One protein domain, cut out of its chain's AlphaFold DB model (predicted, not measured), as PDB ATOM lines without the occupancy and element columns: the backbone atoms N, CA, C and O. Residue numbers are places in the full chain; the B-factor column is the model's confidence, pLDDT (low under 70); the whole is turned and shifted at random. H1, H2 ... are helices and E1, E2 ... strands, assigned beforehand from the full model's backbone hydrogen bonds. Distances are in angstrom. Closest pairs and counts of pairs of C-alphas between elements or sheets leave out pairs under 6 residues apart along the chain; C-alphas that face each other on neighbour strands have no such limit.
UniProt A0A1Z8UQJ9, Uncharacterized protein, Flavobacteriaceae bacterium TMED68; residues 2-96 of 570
ATOM      1  N   ASP A   2      32.067 -35.905  31.981       51.44
ATOM      2  CA  ASP A   2      33.248 -36.766  31.911       51.44
ATOM      3  C   ASP A   2      32.920 -38.146  31.304       51.44
ATOM      4  O   ASP A   2      32.143 -38.905  31.885       51.44
ATOM      5  N   ASN A   3      33.520 -38.479  30.150       62.44
ATOM      6  CA  ASN A   3      33.384 -39.789  29.482       62.44
ATOM      7  C   ASN A   3      33.774 -40.965  30.403       62.44
ATOM      8  O   ASN A   3      33.447 -42.116  30.115       62.44
ATOM      9  N   SER A   4      34.451 -40.679  31.520       75.06
ATOM     10  CA  SER A   4      34.779 -41.637  32.574       75.06
ATOM     11  C   SER A   4      33.543 -42.307  33.190       75.06
ATOM     12  O   SER A   4      33.540 -43.525  33.330       75.06
ATOM     13  N   LYS A   5      32.469 -41.555  33.477       83.44
ATOM     14  CA  LYS A   5      31.268 -42.083  34.154       83.44
ATOM     15  C   LYS A   5      30.390 -42.933  33.248       83.44
ATOM     16  O   LYS A   5      29.860 -43.951  33.680       83.44
ATOM     17  N   VAL A   6      30.252 -42.530  31.983       85.19
ATOM     18  CA  VAL A   6      29.543 -43.342  30.981       85.19
ATOM     19  C   VAL A   6      30.265 -44.673  30.818       85.19
ATOM     20  O   VAL A   6      29.628 -45.718  30.841       85.19
ATOM     21  N   ARG A   7      31.600 -44.652  30.755       85.44
ATOM     22  CA  ARG A   7      32.391 -45.877  30.668       85.44
ATOM     23  C   ARG A   7      32.281 -46.757  31.916       85.44
ATOM     24  O   ARG A   7      32.271 -47.978  31.802       85.44
ATOM     25  N   GLU A   8      32.215 -46.141  33.093       87.81
ATOM     26  CA  GLU A   8      32.079 -46.832  34.376       87.81
ATOM     27  C   GLU A   8      30.727 -47.543  34.513       87.81
ATOM     28  O   GLU A   8      30.689 -48.696  34.934       87.81
ATOM     29  N   PHE A   9      29.626 -46.880  34.144       88.06
ATOM     30  CA  PHE A   9      28.278 -47.414  34.362       88.06
ATOM     31  C   PHE A   9      27.698 -48.150  33.155       88.06
ATOM     32  O   PHE A   9      27.002 -49.139  33.343       88.06
ATOM     33  N   CYS A  10      27.978 -47.696  31.935       87.62
ATOM     34  CA  CYS A  10      27.415 -48.258  30.704       87.62
ATOM     35  C   CYS A  10      28.382 -49.208  29.979       87.62
ATOM     36  O   CYS A  10      27.984 -49.856  29.018       87.62
ATOM     37  N   GLY A  11      29.643 -49.312  30.416       85.06
ATOM     38  CA  GLY A  11      30.658 -50.154  29.776       85.06
ATOM     39  C   GLY A  11      31.452 -49.442  28.669       85.06
ATOM     40  O   GLY A  11      31.385 -48.220  28.530       85.06
ATOM     41  N   PRO A  12      32.291 -50.165  27.905       84.06
ATOM     42  CA  PRO A  12      33.120 -49.560  26.865       84.06
ATOM     43  C   PRO A  12      32.261 -48.932  25.762       84.06
ATOM     44  O   PRO A  12      31.298 -49.533  25.299       84.06
ATOM     45  N   THR A  13      32.636 -47.727  25.331       84.56
ATOM     46  CA  THR A  13      31.972 -47.032  24.224       84.56
ATOM     47  C   THR A  13      32.168 -47.808  22.917       84.56
ATOM     48  O   THR A  13      33.322 -48.073  22.577       84.56
ATOM     49  N   PRO A  14      31.092 -48.163  22.188       84.38
ATOM     50  CA  PRO A  14      31.192 -48.758  20.857       84.38
ATOM     51  C   PRO A  14      31.902 -47.821  19.873       84.38
ATOM     52  O   PRO A  14      31.713 -46.605  19.941       84.38
ATOM     53  N   ASP A  15      32.675 -48.377  18.938       75.56
ATOM     54  CA  ASP A  15      33.469 -47.592  17.977       75.56
ATOM     55  C   ASP A  15      32.600 -46.712  17.048       75.56
ATOM     56  O   ASP A  15      33.045 -45.652  16.609       75.56
ATOM     57  N   ASP A  16      31.336 -47.095  16.831       77.06
ATOM     58  CA  ASP A  16      30.366 -46.392  15.975       77.06
ATOM     59  C   ASP A  16      29.421 -45.448  16.752       77.06
ATOM     60  O   ASP A  16      28.417 -44.973  16.215       77.06
ATOM     61  N   TYR A  17      29.692 -45.183  18.036       79.81
ATOM     62  CA  TYR A  17      28.794 -44.387  18.876       79.81
ATOM     63  C   TYR A  17      28.796 -42.899  18.493       79.81
ATOM     64  O   TYR A  17      29.803 -42.196  18.622       79.81
ATOM     65  N   ILE A  18      27.621 -42.392  18.114       76.00
ATOM     66  CA  ILE A  18      27.361 -40.970  17.882       76.00
ATOM     67  C   ILE A  18      26.271 -40.530  18.869       76.00
ATOM     68  O   ILE A  18      25.191 -41.120  18.862       76.00
ATOM     69  N   PRO A  19      26.509 -39.511  19.717       76.25
ATOM     70  CA  PRO A  19      25.490 -39.018  20.637       76.25
ATOM     71  C   PRO A  19      24.270 -38.507  19.869       76.25
ATOM     72  O   PRO A  19      24.395 -37.621  19.022       76.25
ATOM     73  N   VAL A  20      23.090 -39.032  20.190       76.44
ATOM     74  CA  VAL A  20      21.843 -38.548  19.598       76.44
ATOM     75  C   VAL A  20      21.356 -37.302  20.332       76.44
ATOM     76  O   VAL A  20      21.158 -37.300  21.549       76.44
ATOM     77  N   GLU A  21      21.149 -36.223  19.576       75.06
ATOM     78  CA  GLU A  21      20.455 -35.030  20.057       75.06
ATOM     79  C   GLU A  21      18.942 -35.253  19.994       75.06
ATOM     80  O   GLU A  21      18.324 -35.247  18.928       75.06
ATOM     81  N   ILE A  22      18.331 -35.446  21.161       79.75
ATOM     82  CA  ILE A  22      16.887 -35.639  21.278       79.75
ATOM     83  C   ILE A  22      16.182 -34.285  21.172       79.75
ATOM     84  O   ILE A  22      16.379 -33.398  22.003       79.75
ATOM     85  N   THR A  23      15.323 -34.139  20.164       57.00
ATOM     86  CA  THR A  23      14.484 -32.951  19.943       57.00
ATOM     87  C   THR A  23      13.000 -33.306  20.100       57.00
ATOM     88  O   THR A  23      12.234 -33.300  19.144       57.00
ATOM     89  N   GLY A  24      12.582 -33.649  21.324       64.56
ATOM     90  CA  GLY A  24      11.175 -33.903  21.670       64.56
ATOM     91  C   GLY A  24      10.980 -34.970  22.752       64.56
ATOM     92  O   GLY A  24      11.876 -35.770  22.999       64.56
ATOM     93  N   ASP A  25       9.799 -34.992  23.375       65.00
ATOM     94  CA  ASP A  25       9.470 -35.898  24.494       65.00
ATOM     95  C   ASP A  25       9.084 -37.331  24.050       65.00
ATOM     96  O   ASP A  25       8.965 -38.221  24.889       65.00
ATOM     97  N   ASP A  26       8.911 -37.572  22.743       74.81
ATOM     98  CA  ASP A  26       8.421 -38.844  22.175       74.81
ATOM     99  C   ASP A  26       9.535 -39.729  21.576       74.81
ATOM    100  O   ASP A  26       9.265 -40.675  20.832       74.81
ATOM    101  N   PHE A  27      10.804 -39.417  21.846       78.94
ATOM    102  CA  PHE A  27      11.925 -40.194  21.323       78.94
ATOM    103  C   PHE A  27      12.050 -41.544  22.046       78.94
ATOM    104  O   PHE A  27      12.072 -41.605  23.275       78.94
ATOM    105  N   ILE A  28      12.152 -42.632  21.279       80.25
ATOM    106  CA  ILE A  28      12.258 -44.002  21.793       80.25
ATOM    107  C   ILE A  28      13.625 -44.559  21.398       80.25
ATOM    108  O   ILE A  28      13.920 -44.677  20.209       80.25
ATOM    109  N   PHE A  29      14.433 -44.936  22.390       87.56
ATOM    110  CA  PHE A  29      15.707 -45.610  22.156       87.56
ATOM    111  C   PHE A  29      15.490 -47.020  21.598       87.56
ATOM    112  O   PHE A  29      14.567 -47.734  21.999       87.56
ATOM    113  N   ALA A  30      16.356 -47.434  20.675       84.75
ATOM    114  CA  ALA A  30      16.376 -48.811  20.205       84.75
ATOM    115  C   ALA A  30      16.948 -49.724  21.300       84.75
ATOM    116  O   ALA A  30      17.968 -49.407  21.916       84.75
ATOM    117  N   ASN A  31      16.288 -50.860  21.533       85.25
ATOM    118  CA  ASN A  31      16.782 -51.877  22.456       85.25
ATOM    119  C   ASN A  31      17.971 -52.615  21.837       85.25
ATOM    120  O   ASN A  31      17.889 -53.052  20.687       85.25
ATOM    121  N   ASP A  32      19.013 -52.823  22.634       85.56
ATOM    122  CA  ASP A  32      20.164 -53.648  22.291       85.56
ATOM    123  C   ASP A  32      20.060 -54.984  23.053       85.56
ATOM    124  O   ASP A  32      20.177 -54.996  24.281       85.56
ATOM    125  N   PRO A  33      19.792 -56.114  22.369       82.69
ATOM    126  CA  PRO A  33      19.645 -57.419  23.016       82.69
ATOM    127  C   PRO A  33      20.893 -57.891  23.772       82.69
ATOM    128  O   PRO A  33      20.763 -58.704  24.687       82.69
ATOM    129  N   ASP A  34      22.075 -57.401  23.389       85.25
ATOM    130  CA  ASP A  34      23.360 -57.801  23.966       85.25
ATOM    131  C   ASP A  34      23.792 -56.880  25.125       85.25
ATOM    132  O   ASP A  34      24.774 -57.155  25.821       85.25
ATOM    133  N   PHE A  35      23.037 -55.806  25.385       87.88
ATOM    134  CA  PHE A  35      23.282 -54.893  26.495       87.88
ATOM    135  C   PHE A  35      22.643 -55.412  27.788       87.88
ATOM    136  O   PHE A  35      21.435 -55.647  27.876       87.88
ATOM    137  N   GLN A  36      23.449 -55.556  28.843       84.81
ATOM    138  CA  GLN A  36      22.923 -55.902  30.158       84.81
ATOM    139  C   GLN A  36      22.063 -54.749  30.681       84.81
ATOM    140  O   GLN A  36      22.547 -53.641  30.866       84.81
ATOM    141  N   GLN A  37      20.796 -55.034  30.967       87.56
ATOM    142  CA  GLN A  37      19.855 -54.055  31.499       87.56
ATOM    143  C   GLN A  37      20.333 -53.480  32.845       87.56
ATOM    144  O   GLN A  37      20.667 -54.228  33.770       87.56
ATOM    145  N   ILE A  38      20.330 -52.150  32.972       88.81
ATOM    146  CA  ILE A  38      20.779 -51.428  34.175       88.81
ATOM    147  C   ILE A  38      19.679 -50.471  34.639       88.81
ATOM    148  O   ILE A  38      18.981 -49.865  33.833       88.81
ATOM    149  N   ASN A  39      19.531 -50.316  35.954       90.12
ATOM    150  CA  ASN A  39      18.665 -49.295  36.539       90.12
ATOM    151  C   ASN A  39      19.506 -48.086  36.948       90.12
ATOM    152  O   ASN A  39      20.451 -48.227  37.724       90.12
ATOM    153  N   LEU A  40      19.143 -46.910  36.450       88.88
ATOM    154  CA  LEU A  40      19.758 -45.635  36.797       88.88
ATOM    155  C   LEU A  40      18.767 -44.781  37.582       88.88
ATOM    156  O   LEU A  40      17.564 -44.835  37.323       88.88
ATOM    157  N   TYR A  41      19.273 -43.965  38.504       88.25
ATOM    158  CA  TYR A  41      18.458 -43.078  39.327       88.25
ATOM    159  C   TYR A  41      18.947 -41.638  39.273       88.25
ATOM    160  O   TYR A  41      20.151 -41.374  39.229       88.25
ATOM    161  N   ASP A  42      18.013 -40.695  39.327       88.75
ATOM    162  CA  ASP A  42      18.327 -39.277  39.452       88.75
ATOM    163  C   ASP A  42      18.342 -38.805  40.916       88.75
ATOM    164  O   ASP A  42      18.057 -39.547  41.858       88.75
ATOM    165  N   PHE A  43      18.662 -37.528  41.129       83.25
ATOM    166  CA  PHE A  43      18.689 -36.944  42.473       83.25
ATOM    167  C   PHE A  43      17.322 -36.967  43.184       83.25
ATOM    168  O   PHE A  43      17.267 -36.984  44.413       83.25
ATOM    169  N   PHE A  44      16.209 -36.984  42.449       81.56
ATOM    170  CA  PHE A  44      14.868 -37.052  43.029       81.56
ATOM    171  C   PHE A  44      14.406 -38.490  43.309       81.56
ATOM    172  O   PHE A  44      13.328 -38.670  43.871       81.56
ATOM    173  N   GLY A  45      15.223 -39.496  42.983       74.06
ATOM    174  CA  GLY A  45      14.908 -40.912  43.171       74.06
ATOM    175  C   GLY A  45      14.003 -41.496  42.089       74.06
ATOM    176  O   GLY A  45      13.437 -42.566  42.299       74.06
ATOM    177  N   ARG A  46      13.861 -40.812  40.949       81.44
ATOM    178  CA  ARG A  46      13.211 -41.355  39.749       81.44
ATOM    179  C   ARG A  46      14.128 -42.408  39.142       81.44
ATOM    180  O   ARG A  46      15.342 -42.210  39.144       81.44
ATOM    181  N   GLY A  47      13.565 -43.511  38.659       84.81
ATOM    182  CA  GLY A  47      14.306 -44.659  38.138       84.81
ATOM    183  C   GLY A  47      14.046 -44.886  36.651       84.81
ATOM    184  O   GLY A  47      12.901 -44.881  36.207       84.81
ATOM    185  N   ALA A  48      15.105 -45.118  35.882       85.88
ATOM    186  CA  ALA A  48      15.035 -45.476  34.472       85.88
ATOM    187  C   ALA A  48      15.765 -46.802  34.259       85.88
ATOM    188  O   ALA A  48      16.915 -46.961  34.671       85.88
ATOM    189  N   THR A  49      15.083 -47.758  33.635       89.00
ATOM    190  CA  THR A  49      15.672 -49.039  33.255       89.00
ATOM    191  C   THR A  49      16.136 -48.940  31.813       89.00
ATOM    192  O   THR A  49      15.301 -48.869  30.915       89.00
ATOM    193  N   VAL A  50      17.450 -48.923  31.611       90.50
ATOM    194  CA  VAL A  50      18.068 -48.705  30.302       90.50
ATOM    195  C   VAL A  50      18.459 -50.031  29.652       90.50
ATOM    196  O   VAL A  50      18.995 -50.919  30.323       90.50
ATOM    197  N   ASN A  51      18.174 -50.161  28.355       90.31
ATOM    198  CA  ASN A  51      18.305 -51.404  27.580       90.31
ATOM    199  C   ASN A  51      19.252 -51.284  26.380       90.31
ATOM    200  O   ASN A  51      19.280 -52.169  25.529       90.31
ATOM    201  N   SER A  52      19.994 -50.186  26.269       90.81
ATOM    202  CA  SER A  52      21.056 -50.029  25.278       90.81
ATOM    203  C   SER A  52      22.139 -49.087  25.782       90.81
ATOM    204  O   SER A  52      21.909 -48.266  26.680       90.81
ATOM    205  N   PHE A  53      23.334 -49.190  25.193       90.50
ATOM    206  CA  PHE A  53      24.445 -48.296  25.519       90.50
ATOM    207  C   PHE A  53      24.076 -46.827  25.273       90.50
ATOM    208  O   PHE A  53      24.392 -45.964  26.089       90.50
ATOM    209  N   GLU A  54      23.377 -46.549  24.173       88.81
ATOM    210  CA  GLU A  54      22.958 -45.201  23.788       88.81
ATOM    211  C   GLU A  54      21.976 -44.591  24.798       88.81
ATOM    212  O   GLU A  54      22.171 -43.460  25.251       88.81
ATOM    213  N   GLU A  55      20.977 -45.368  25.226       90.25
ATOM    214  CA  GLU A  55      20.032 -44.966  26.267       90.25
ATOM    215  C   GLU A  55      20.757 -44.727  27.600       90.25
ATOM    216  O   GLU A  55      20.607 -43.675  28.224       90.25
ATOM    217  N   CYS A  56      21.618 -45.663  28.009       89.94
ATOM    218  CA  CYS A  56      22.409 -45.541  29.230       89.94
ATOM    219  C   CYS A  56      23.282 -44.277  29.221       89.94
ATOM    220  O   CYS A  56      23.260 -43.495  30.176       89.94
ATOM    221  N   ALA A  57      24.006 -44.029  28.126       89.88
ATOM    222  CA  ALA A  57      24.869 -42.866  27.978       89.88
ATOM    223  C   ALA A  57      24.078 -41.551  28.044       89.88
ATOM    224  O   ALA A  57      24.543 -40.590  28.662       89.88
ATOM    225  N   HIS A  58      22.872 -41.506  27.470       90.06
ATOM    226  CA  HIS A  58      21.995 -40.341  27.556       90.06
ATOM    227  C   HIS A  58      21.596 -40.028  29.009       90.06
ATOM    228  O   HIS A  58      21.803 -38.907  29.483       90.06
ATOM    229  N   TYR A  59      21.099 -41.023  29.750       88.94
ATOM    230  CA  TYR A  59      20.695 -40.844  31.150       88.94
ATOM    231  C   TYR A  59      21.878 -40.500  32.066       88.94
ATOM    232  O   TYR A  59      21.777 -39.586  32.889       88.94
ATOM    233  N   VAL A  60      23.033 -41.154  31.893       90.69
ATOM    234  CA  VAL A  60      24.245 -40.847  32.674       90.69
ATOM    235  C   VAL A  60      24.734 -39.421  32.407       90.69
ATOM    236  O   VAL A  60      25.076 -38.696  33.346       90.69
ATOM    237  N   ASN A  61      24.691 -38.959  31.153       87.75
ATOM    238  CA  ASN A  61      24.988 -37.565  30.814       87.75
ATOM    239  C   ASN A  61      23.966 -36.584  31.412       87.75
ATOM    240  O   ASN A  61      24.337 -35.473  31.789       87.75
ATOM    241  N   GLY A  62      22.713 -37.012  31.585       85.88
ATOM    242  CA  GLY A  62      21.673 -36.300  32.335       85.88
ATOM    243  C   GLY A  62      21.862 -36.301  33.861       85.88
ATOM    244  O   GLY A  62      21.034 -35.738  34.577       85.88
ATOM    245  N   GLY A  63      22.929 -36.919  34.380       86.88
ATOM    246  CA  GLY A  63      23.273 -36.944  35.806       86.88
ATOM    247  C   GLY A  63      22.701 -38.124  36.597       86.88
ATOM    248  O   GLY A  63      22.796 -38.116  37.833       86.88
ATOM    249  N   TRP A  64      22.131 -39.114  35.907       91.50
ATOM    250  CA  TRP A  64      21.602 -40.338  36.501       91.50
ATOM    251  C   TRP A  64      22.730 -41.332  36.804       91.50
ATOM    252  O   TRP A  64      23.692 -41.437  36.048       91.50
ATOM    253  N   GLU A  65      22.637 -42.056  37.920       89.62
ATOM    254  CA  GLU A  65      23.670 -43.007  38.362       89.62
ATOM    255  C   GLU A  65      23.016 -44.260  38.982       89.62
ATOM    256  O   GLU A  65      21.941 -44.145  39.576       89.62
ATOM    257  N   PRO A  66      23.638 -45.455  38.905       84.00
ATOM    258  CA  PRO A  66      23.066 -46.679  39.484       84.00
ATOM    259  C   PRO A  66      22.921 -46.615  41.012       84.00
ATOM    260  O   PRO A  66      21.989 -47.168  41.588       84.00
ATOM    261  N   PHE A  67      23.846 -45.906  41.666       82.56
ATOM    262  CA  PHE A  67      23.901 -45.729  43.118       82.56
ATOM    263  C   PHE A  67      23.879 -44.237  43.472       82.56
ATOM    264  O   PHE A  67      24.796 -43.716  44.110       82.56
ATOM    265  N   LYS A  68      22.846 -43.520  43.010       81.69
ATOM    266  CA  LYS A  68      22.694 -42.091  43.293       81.69
ATOM    267  C   LYS A  68      22.226 -41.869  44.728       81.69
ATOM    268  O   LYS A  68      21.246 -42.462  45.161       81.69
ATOM    269  N   THR A  69      22.880 -40.957  45.445       79.44
ATOM    270  CA  THR A  69      22.323 -40.411  46.691       79.44
ATOM    271  C   THR A  69      21.148 -39.507  46.346       79.44
ATOM    272  O   THR A  69      21.316 -38.443  45.743       79.44
ATOM    273  N   THR A  70      19.950 -39.949  46.706       81.50
ATOM    274  CA  THR A  70      18.708 -39.234  46.425       81.50
ATOM    275  C   THR A  70      18.432 -38.176  47.487       81.50
ATOM    276  O   THR A  70      18.971 -38.186  48.598       81.50
ATOM    277  N   ILE A  71      17.513 -37.266  47.177       78.56
ATOM    278  CA  ILE A  71      17.008 -36.293  48.139       78.56
ATOM    279  C   ILE A  71      16.431 -36.977  49.383       78.56
ATOM    280  O   ILE A  71      16.580 -36.449  50.481       78.56
ATOM    281  N   PHE A  72      15.836 -38.166  49.247       68.25
ATOM    282  CA  PHE A  72      15.306 -38.928  50.375       68.25
ATOM    283  C   PHE A  72      16.425 -39.480  51.260       68.25
ATOM    284  O   PHE A  72      16.324 -39.362  52.481       68.25
ATOM    285  N   ASP A  73      17.522 -39.958  50.665       72.88
ATOM    286  CA  ASP A  73      18.708 -40.430  51.395       72.88
ATOM    287  C   ASP A  73      19.371 -39.323  52.220       72.88
ATOM    288  O   ASP A  73      20.077 -39.609  53.181       72.88
ATOM    289  N   ILE A  74      19.129 -38.053  51.883       76.56
ATOM    290  CA  ILE A  74      19.616 -36.886  52.631       76.56
ATOM    291  C   ILE A  74      18.563 -36.395  53.636       76.56
ATOM    292  O   ILE A  74      18.875 -36.136  54.803       76.56
ATOM    293  N   LEU A  75      17.300 -36.271  53.215       66.88
ATOM    294  CA  LEU A  75      16.226 -35.707  54.037       66.88
ATOM    295  C   LEU A  75      15.880 -36.610  55.227       66.88
ATOM    296  O   LEU A  75      15.581 -36.109  56.312       66.88
ATOM    297  N   ILE A  76      15.935 -37.930  55.035       67.50
ATOM    298  CA  ILE A  76      15.613 -38.925  56.061       67.50
ATOM    299  C   ILE A  76      16.637 -38.872  57.216       67.50
ATOM    300  O   ILE A  76      16.211 -38.682  58.359       67.50
ATOM    301  N   PRO A  77      17.967 -38.915  56.982       66.06
ATOM    302  CA  PRO A  77      18.962 -38.679  58.028       66.06
ATOM    303  C   PRO A  77      18.853 -37.312  58.696       66.06
ATOM    304  O   PRO A  77      18.983 -37.234  59.913       66.06
ATOM    305  N   ILE A  78      18.569 -36.238  57.952       73.44
ATOM    306  CA  ILE A  78      18.376 -34.904  58.545       73.44
ATOM    307  C   ILE A  78      17.176 -34.904  59.496       73.44
ATOM    308  O   ILE A  78      17.277 -34.393  60.613       73.44
ATOM    309  N   LEU A  79      16.060 -35.523  59.101       64.56
ATOM    310  CA  LEU A  79      14.899 -35.703  59.965       64.56
ATOM    311  C   LEU A  79      15.266 -36.532  61.207       64.56
ATOM    312  O   LEU A  79      14.886 -36.156  62.316       64.56
ATOM    313  N   TYR A  80      16.045 -37.609  61.056       60.25
ATOM    314  CA  TYR A  80      16.529 -38.402  62.191       60.25
ATOM    315  C   TYR A  80      17.407 -37.596  63.130       60.25
ATOM    316  O   TYR A  80      17.188 -37.649  64.335       60.25
ATOM    317  N   ILE A  81      18.354 -36.816  62.614       73.06
ATOM    318  CA  ILE A  81      19.184 -35.929  63.426       73.06
ATOM    319  C   ILE A  81      18.289 -34.926  64.149       73.06
ATOM    320  O   ILE A  81      18.473 -34.720  65.342       73.06
ATOM    321  N   PHE A  82      17.273 -34.361  63.496       67.94
ATOM    322  CA  PHE A  82      16.344 -33.416  64.121       67.94
ATOM    323  C   PHE A  82      15.496 -34.062  65.229       67.94
ATOM    324  O   PHE A  82      15.292 -33.477  66.293       67.94
ATOM    325  N   VAL A  83      15.040 -35.299  65.023       62.94
ATOM    326  CA  VAL A  83      14.281 -36.063  66.023       62.94
ATOM    327  C   VAL A  83      15.185 -36.501  67.175       62.94
ATOM    328  O   VAL A  83      14.819 -36.310  68.330       62.94
ATOM    329  N   ILE A  84      16.379 -37.028  66.896       64.44
ATOM    330  CA  ILE A  84      17.356 -37.472  67.900       64.44
ATOM    331  C   ILE A  84      17.860 -36.279  68.709       64.44
ATOM    332  O   ILE A  84      17.867 -36.348  69.931       64.44
ATOM    333  N   THR A  85      18.218 -35.165  68.070       62.16
ATOM    334  CA  THR A  85      18.597 -33.928  68.775       62.16
ATOM    335  C   THR A  85      17.421 -33.349  69.548       62.16
ATOM    336  O   THR A  85      17.619 -32.919  70.678       62.16
ATOM    337  N   GLY A  86      16.192 -33.421  69.031       61.94
ATOM    338  CA  GLY A  86      14.979 -33.081  69.777       61.94
ATOM    339  C   GLY A  86      14.784 -33.954  71.021       61.94
ATOM    340  O   GLY A  86      14.482 -33.440  72.097       61.94
ATOM    341  N   VAL A  87      15.022 -35.262  70.915       54.91
ATOM    342  CA  VAL A  87      14.926 -36.229  72.019       54.91
ATOM    343  C   VAL A  87      16.058 -36.030  73.030       54.91
ATOM    344  O   VAL A  87      15.784 -35.951  74.224       54.91
ATOM    345  N   ILE A  88      17.307 -35.873  72.584       60.50
ATOM    346  CA  ILE A  88      18.466 -35.571  73.437       60.50
ATOM    347  C   ILE A  88      18.267 -34.224  74.125       60.50
ATOM    348  O   ILE A  88      18.491 -34.130  75.327       60.50
ATOM    349  N   PHE A  89      17.779 -33.203  73.416       61.56
ATOM    350  CA  PHE A  89      17.433 -31.907  73.995       61.56
ATOM    351  C   PHE A  89      16.356 -32.071  75.062       61.56
ATOM    352  O   PHE A  89      16.530 -31.561  76.158       61.56
ATOM    353  N   VAL A  90      15.288 -32.834  74.819       52.72
ATOM    354  CA  VAL A  90      14.249 -33.110  75.825       52.72
ATOM    355  C   VAL A  90      14.804 -33.890  77.025       52.72
ATOM    356  O   VAL A  90      14.481 -33.539  78.158       52.72
ATOM    357  N   ILE A  91      15.673 -34.883  76.820       52.09
ATOM    358  CA  ILE A  91      16.300 -35.681  77.889       52.09
ATOM    359  C   ILE A  91      17.268 -34.827  78.720       52.09
ATOM    360  O   ILE A  91      17.183 -34.827  79.950       52.09
ATOM    361  N   TYR A  92      18.137 -34.055  78.067       52.12
ATOM    362  CA  TYR A  92      19.071 -33.116  78.693       52.12
ATOM    363  C   TYR A  92      18.311 -32.034  79.476       52.12
ATOM    364  O   TYR A  92      18.598 -31.768  80.643       52.12
ATOM    365  N   LYS A  93      17.239 -31.499  78.880       43.97
ATOM    366  CA  LYS A  93      16.324 -30.529  79.493       43.97
ATOM    367  C   LYS A  93      15.522 -31.130  80.658       43.97
ATOM    368  O   LYS A  93      15.230 -30.412  81.610       43.97
ATOM    369  N   SER A  94      15.213 -32.431  80.630       47.50
ATOM    370  CA  SER A  94      14.486 -33.129  81.706       47.50
ATOM    371  C   SER A  94      15.311 -33.320  82.982       47.50
ATOM    372  O   SER A  94      14.732 -33.411  84.062       47.50
ATOM    373  N   LYS A  95      16.651 -33.327  82.882       48.66
ATOM    374  CA  LYS A  95      17.553 -33.435  84.041       48.66
ATOM    375  C   LYS A  95      17.982 -32.085  84.629       48.66
ATOM    376  O   LYS A  95      18.419 -32.072  85.774       48.66
ATOM    377  N   PHE A  96      17.850 -30.967  83.901       43.28
ATOM    378  CA  PHE A  96      18.441 -29.679  84.312       43.28
ATOM    379  C   PHE A  96      17.468 -28.494  84.463       43.28
ATOM    380  O   PHE A  96      17.901 -27.397  84.803       43.28
TER     381      PHE A  96
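AT A GLANCE: This is residues 2 to 96 of the 570 residues of an uncharacterized protein of Flavobacteriaceae bacterium TMED68 (UniProt A0A1Z8UQJ9). A small head is built on the two-stranded hairpin of E1 and E2 with the helix H2 packed on it, and one long helix, H3, sticks out from this head like a handle with its residues 74 to 96. Inside the head the short helix H1 packs on H2, and a long loop, residues 11 to 37, makes the end of the head away from H3. The printed part has 95 residues, with three named helices and two named strands in the order H1, E1, E2, H2, H3; the sheet E1 - E2 is antiparallel and the class is mostly helix. The whole is extended, with a radius of gyration of the C-alphas of 20.6 A and spans of 71 by 27 by 23 A, the arm H3 making much of the length.

IN THESE COORDINATES: Strand E1 is residues 38 to 41, its C-alpha 38 at (20.779, -51.428, 34.175), and strand E2 is residues 47 to 50. Helix H2, residues 53 to 61, measures 12.0 A from first to last C-alpha. Helix H1, residues 3 to 10, measures 10.4 A and begins with C-alpha 3 at (33.384, -39.789, 29.482). Helix H3, residues 71 to 96, is the longest at 36.8 A and ends with C-alpha 96 at (18.441, -29.679, 84.312).

HOW THE PARTS SIT: E1 and E2 form a hairpin, antiparallel at 150 degrees between their directions, with N 40 and O 48 at 2.9 A and N 38 and O 50 at 3.2 A, within hydrogen-bond range. The closest C-alphas of E2 and H2 are those of Val 50 and Cys 56, 5.5 A apart. Those of E1 and H2 are the C-alphas of Leu 40 and Tyr 59, 7.5 A apart. H1 and H2 touch, their closest C-alphas being those of Val 6 and Ala 57 at 5.6 A. Their lines stand at a steep tilt of 56 degrees, and they run opposite ways. H3 touches no helix and is apart from E1 and E2. In H1 and H2 every O i to N i+4 pair is within hydrogen-bond range; in H3 it is 21 of 22.

THE WHOLE: The C-alphas farthest apart, those of Asp 16 and Phe 96, are 71.4 A apart. Residues 74 to 96, which belong to H3, stand free; the body without them spans 38 by 27 by 23 A. The printed part has no cut. The link from H1 to E1, 27 residues, is long, and that from H2 to H3, 9 residues, is short but not tight. The mean pLDDT of the printed part is 77.1, and that of H3 is 62; 26 residues are under 70, among them residues 82 to 96.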